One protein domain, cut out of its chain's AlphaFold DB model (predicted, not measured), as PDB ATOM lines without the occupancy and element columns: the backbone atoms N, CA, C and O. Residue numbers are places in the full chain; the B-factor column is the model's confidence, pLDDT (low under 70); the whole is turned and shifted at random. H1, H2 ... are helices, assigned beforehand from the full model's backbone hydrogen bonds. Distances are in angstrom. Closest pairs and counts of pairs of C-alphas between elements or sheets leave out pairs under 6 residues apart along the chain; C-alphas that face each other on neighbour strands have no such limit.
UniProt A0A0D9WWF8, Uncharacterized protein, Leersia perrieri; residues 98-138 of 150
ATOM      1  N   VAL A  98      27.709   1.494 -24.724       78.69
ATOM      2  CA  VAL A  98      27.993   2.741 -24.009       78.69
ATOM      3  C   VAL A  98      27.222   2.781 -22.691       78.69
ATOM      4  O   VAL A  98      26.167   2.154 -22.542       78.69
ATOM      5  N   ALA A  99      27.769   3.503 -21.714       79.25
ATOM      6  CA  ALA A  99      27.054   3.835 -20.491       79.25
ATOM      7  C   ALA A  99      25.761   4.588 -20.836       79.25
ATOM      8  O   ALA A  99      25.794   5.604 -21.525       79.25
ATOM      9  N   PHE A 100      24.621   4.082 -20.374       76.31
ATOM     10  CA  PHE A 100      23.336   4.744 -20.541       76.31
ATOM     11  C   PHE A 100      23.011   5.546 -19.285       76.31
ATOM     12  O   PHE A 100      22.422   5.040 -18.326       76.31
ATOM     13  N   GLU A 101      23.407   6.810 -19.316       70.31
ATOM     14  CA  GLU A 101      23.110   7.800 -18.287       70.31
ATOM     15  C   GLU A 101      22.149   8.820 -18.886       70.31
ATOM     16  O   GLU A 101      22.545   9.864 -19.398       70.31
ATOM     17  N   HIS A 102      20.860   8.478 -18.895       65.62
ATOM     18  CA  HIS A 102      19.829   9.394 -19.360       65.62
ATOM     19  C   HIS A 102      18.911   9.791 -18.203       65.62
ATOM     20  O   HIS A 102      18.279   8.911 -17.614       65.62
ATOM     21  N   PRO A 103      18.792  11.092 -17.878       63.94
ATOM     22  CA  PRO A 103      17.917  11.560 -16.806       63.94
ATOM     23  C   PRO A 103      16.426  11.426 -17.147       63.94
ATOM     24  O   PRO A 103      15.587  11.652 -16.281       63.94
ATOM     25  N   LYS A 104      16.071  11.079 -18.395       69.94
ATOM     26  CA  LYS A 104      14.667  10.977 -18.799       69.94
ATOM     27  C   LYS A 104      14.056   9.661 -18.340       69.94
ATOM     28  O   LYS A 104      14.495   8.574 -18.716       69.94
ATOM     29  N   THR A 105      13.002   9.785 -17.549       75.94
ATOM     30  CA  THR A 105      12.081   8.704 -17.201       75.94
ATOM     31  C   THR A 105      10.893   8.708 -18.164       75.94
ATOM     32  O   THR A 105      10.696   9.671 -18.917       75.94
ATOM     33  N   PHE A 106      10.059   7.663 -18.114       74.44
ATOM     34  CA  PHE A 106       8.764   7.677 -18.801       74.44
ATOM     35  C   PHE A 106       7.933   8.905 -18.405       74.44
ATOM     36  O   PHE A 106       7.226   9.437 -19.254       74.44
ATOM     37  N   ASP A 107       8.075   9.425 -17.179       74.88
ATOM     38  CA  ASP A 107       7.362  10.620 -16.706       74.88
ATOM     39  C   ASP A 107       7.652  11.847 -17.570       74.88
ATOM     40  O   ASP A 107       6.725  12.560 -17.940       74.88
ATOM     41  N   THR A 108       8.914  12.022 -17.966       81.75
ATOM     42  CA  THR A 108       9.376  13.136 -18.812       81.75
ATOM     43  C   THR A 108       9.149  12.919 -20.312       81.75
ATOM     44  O   THR A 108       9.412  13.818 -21.111       81.75
ATOM     45  N   LEU A 109       8.677  11.734 -20.716       83.00
ATOM     46  CA  LEU A 109       8.348  11.432 -22.105       83.00
ATOM     47  C   LEU A 109       6.962  11.997 -22.442       83.00
ATOM     48  O   LEU A 109       5.961  11.610 -21.830       83.00
ATOM     49  N   ALA A 110       6.912  12.891 -23.431       85.62
ATOM     50  CA  ALA A 110       5.665  13.406 -23.981       85.62
ATOM     51  C   ALA A 110       4.973  12.302 -24.799       85.62
ATOM     52  O   ALA A 110       5.410  11.950 -25.893       85.62
ATOM     53  N   MET A 111       3.916  11.730 -24.228       88.44
ATOM     54  CA  MET A 111       3.087  10.677 -24.809       88.44
ATOM     55  C   MET A 111       1.648  10.874 -24.329       88.44
ATOM     56  O   MET A 111       1.427  11.477 -23.277       88.44
ATOM     57  N   ASP A 112       0.687  10.343 -25.080       92.50
ATOM     58  CA  ASP A 112      -0.693  10.233 -24.619       92.50
ATOM     59  C   ASP A 112      -0.768   9.563 -23.221       92.50
ATOM     60  O   ASP A 112      -0.179   8.489 -23.035       92.50
ATOM     61  N   PRO A 113      -1.455  10.169 -22.231       90.25
ATOM     62  CA  PRO A 113      -1.480   9.664 -20.858       90.25
ATOM     63  C   PRO A 113      -2.082   8.266 -20.710       90.25
ATOM     64  O   PRO A 113      -1.615   7.497 -19.869       90.25
ATOM     65  N   VAL A 114      -3.095   7.928 -21.516       90.69
ATOM     66  CA  VAL A 114      -3.757   6.617 -21.461       90.69
ATOM     67  C   VAL A 114      -2.786   5.558 -21.962       90.69
ATOM     68  O   VAL A 114      -2.473   4.616 -21.239       90.69
ATOM     69  N   LYS A 115      -2.191   5.787 -23.135       88.62
ATOM     70  CA  LYS A 115      -1.204   4.871 -23.715       88.62
ATOM     71  C   LYS A 115       0.033   4.699 -22.830       88.62
ATOM     72  O   LYS A 115       0.570   3.601 -22.712       88.62
ATOM     73  N   LYS A 116       0.491   5.781 -22.196       90.19
ATOM     74  CA  LYS A 116       1.625   5.751 -21.264       90.19
ATOM     75  C   LYS A 116       1.329   4.890 -20.039       90.19
ATOM     76  O   LYS A 116       2.207   4.139 -19.623       90.19
ATOM     77  N   ARG A 117       0.117   4.976 -19.482       89.69
ATOM     78  CA  ARG A 117      -0.308   4.133 -18.360       89.69
ATOM     79  C   ARG A 117      -0.354   2.663 -18.765       89.69
ATOM     80  O   ARG A 117       0.254   1.850 -18.083       89.69
ATOM     81  N   ASP A 118      -0.975   2.352 -19.897       90.38
ATOM     82  CA  ASP A 118      -1.120   0.966 -20.355       90.38
ATOM     83  C   ASP A 118       0.251   0.291 -20.561       90.38
ATOM     84  O   ASP A 118       0.463  -0.845 -20.140       90.38
ATOM     85  N   ILE A 119       1.225   1.017 -21.129       88.56
ATOM     86  CA  ILE A 119       2.609   0.532 -21.271       88.56
ATOM     87  C   ILE A 119       3.274   0.329 -19.901       88.56
ATOM     88  O   ILE A 119       3.968  -0.665 -19.696       88.56
ATOM     89  N   MET A 120       3.097   1.262 -18.962       89.00
ATOM     90  CA  MET A 120       3.684   1.149 -17.622       89.00
ATOM     91  C   MET A 120       3.114  -0.041 -16.844       89.00
ATOM     92  O   MET A 120       3.880  -0.767 -16.211       89.00
ATOM     93  N   ASP A 121       1.804  -0.271 -16.932       89.12
ATOM     94  CA  ASP A 121       1.124  -1.379 -16.260       89.12
ATOM     95  C   ASP A 121       1.593  -2.741 -16.797       89.12
ATOM     96  O   ASP A 121       1.860  -3.652 -16.003       89.12
ATOM     97  N   ASP A 122       1.768  -2.866 -18.118       89.00
ATOM     98  CA  ASP A 122       2.317  -4.066 -18.765       89.00
ATOM     99  C   ASP A 122       3.774  -4.322 -18.348       89.00
ATOM    100  O   ASP A 122       4.124  -5.419 -17.901       89.00
ATOM    101  N   LEU A 123       4.625  -3.289 -18.371       87.25
ATOM    102  CA  LEU A 123       6.017  -3.399 -17.918       87.25
ATOM    103  C   LEU A 123       6.109  -3.828 -16.448       87.25
ATOM    104  O   LEU A 123       6.966  -4.639 -16.078       87.25
ATOM    105  N   ASP A 124       5.222  -3.317 -15.599       85.69
ATOM    106  CA  ASP A 124       5.146  -3.699 -14.196       85.69
ATOM    107  C   ASP A 124       4.598  -5.121 -14.004       85.69
ATOM    108  O   ASP A 124       5.057  -5.841 -13.109       85.69
ATOM    109  N   ALA A 125       3.669  -5.568 -14.853       86.12
ATOM    110  CA  ALA A 125       3.210  -6.953 -14.882       86.12
ATOM    111  C   ALA A 125       4.356  -7.905 -15.255       86.12
ATOM    112  O   ALA A 125       4.594  -8.875 -14.532       86.12
ATOM    113  N   VAL A 126       5.145  -7.579 -16.285       82.12
ATOM    114  CA  VAL A 126       6.351  -8.332 -16.674       82.12
ATOM    115  C   VAL A 126       7.378  -8.353 -15.539       82.12
ATOM    116  O   VAL A 126       7.960  -9.397 -15.235       82.12
ATOM    117  N   ARG A 127       7.581  -7.222 -14.853       79.31
ATOM    118  CA  ARG A 127       8.502  -7.123 -13.710       79.31
ATOM    119  C   ARG A 127       8.109  -8.063 -12.570       79.31
ATOM    120  O   ARG A 127       8.992  -8.659 -11.948       79.31
ATOM    121  N   ARG A 128       6.808  -8.172 -12.281       81.00
ATOM    122  CA  ARG A 128       6.245  -9.066 -11.255       81.00
ATOM    123  C   ARG A 128       6.236 -10.528 -11.712       81.00
ATOM    124  O   ARG A 128       6.520 -11.408 -10.911       81.00
ATOM    125  N   GLY A 129       5.997 -10.782 -12.996       71.19
ATOM    126  CA  GLY A 129       5.900 -12.108 -13.611       71.19
ATOM    127  C   GLY A 129       7.233 -12.791 -13.930       71.19
ATOM    128  O   GLY A 129       7.284 -13.611 -14.844       71.19
ATOM    129  N   LYS A 130       8.320 -12.486 -13.206       60.34
ATOM    130  CA  LYS A 130       9.665 -13.052 -13.455       60.34
ATOM    131  C   LYS A 130       9.690 -14.584 -13.565       60.34
ATOM    132  O   LYS A 130      10.497 -15.122 -14.321       60.34
ATOM    133  N   GLU A 131       8.811 -15.261 -12.831       56.94
ATOM    134  CA  GLU A 131       8.664 -16.724 -12.833       56.94
ATOM    135  C   GLU A 131       7.965 -17.250 -14.103       56.94
ATOM    136  O   GLU A 131       8.265 -18.342 -14.582       56.94
ATOM    137  N   TYR A 132       7.093 -16.448 -14.720       54.22
ATOM    138  CA  TYR A 132       6.337 -16.827 -15.919       54.22
ATOM    139  C   TYR A 132       7.217 -16.850 -17.183       54.22
ATOM    140  O   TYR A 132       7.089 -17.738 -18.028       54.22
ATOM    141  N   VAL A 133       8.166 -15.910 -17.279       55.00
ATOM    142  CA  VAL A 133       9.138 -15.817 -18.390       55.00
ATOM    143  C   VAL A 133      10.191 -16.930 -18.317       55.00
ATOM    144  O   VAL A 133      10.675 -17.402 -19.344       55.00
ATOM    145  N   THR A 134      10.535 -17.398 -17.113       54.38
ATOM    146  CA  THR A 134      11.491 -18.507 -16.944       54.38
ATOM    147  C   THR A 134      10.894 -19.858 -17.342       54.38
ATOM    148  O   THR A 134      11.625 -20.710 -17.840       54.38
ATOM    149  N   LEU A 135       9.577 -20.047 -17.197       49.88
ATOM    150  CA  LEU A 135       8.884 -21.270 -17.618       49.88
ATOM    151  C   LEU A 135       8.688 -21.369 -19.138       49.88
ATOM    152  O   LEU A 135       8.913 -22.425 -19.725       49.88
ATOM    153  N   THR A 136       8.294 -20.277 -19.796       50.25
ATOM    154  CA  THR A 136       8.006 -20.281 -21.244       50.25
ATOM    155  C   THR A 136       9.265 -20.311 -22.117       50.25
ATOM    156  O   THR A 136       9.199 -20.781 -23.252       50.25
ATOM    157  N   GLY A 137      10.433 -19.926 -21.586       44.12
ATOM    158  CA  GLY A 137      11.721 -20.037 -22.285       44.12
ATOM    159  C   GLY A 137      12.222 -21.473 -22.510       44.12
ATOM    160  O   GLY A 137      12.984 -21.702 -23.444       44.12
ATOM    161  N   ASN A 138      11.770 -22.449 -21.712       43.62
ATOM    162  CA  ASN A 138      12.164 -23.862 -21.844       43.62
ATOM    163  C   ASN A 138      11.195 -24.700 -22.702       43.62
ATOM    164  O   ASN A 138      11.459 -25.873 -22.952       43.62
TER     165      ASN A 138
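This is residues 98 to 138 of the 150 residues of an uncharacterized protein of Leersia perrieri (UniProt A0A0D9WWF8). An open, flat V or L: a first arm of chain with no named element, residues 98 to 112, leads to one end of the long helix H1, which makes most of the second arm, and the short helix H2 follows at its far end. The printed part has 41 residues with two named helices, H1 then H2, and no named strand; the class is all helix. It is only just extended, close to loose, with a radius of gyration of the C-alphas of 13.9 A and spans of 37 by 32 by 12 A.

Residues 98 to 112 start at C-alpha 98, (27.993, 2.741, -24.009). H1, residues 113 to 128, begins at C-alpha 113, (-1.480, 9.664, -20.858), and is 22.4 A long from first to last C-alpha. H2, residues 130 to 136, ends at C-alpha 136, (8.006, -20.281, -21.244).

H1 and H2 meet only through their tight link, Gly 129. In H1 every O i to N i+4 pair is within hydrogen-bond range; in H2, 2 of 3 are. Residues 98 to 105 stand free.

The C-alphas farthest apart, of Ala 110 and Asn 138, are 37.9 A apart. The printed part has no cut. Its mean pLDDT is 75.6, with residues 102 to 104 and 130 to 138 under 70.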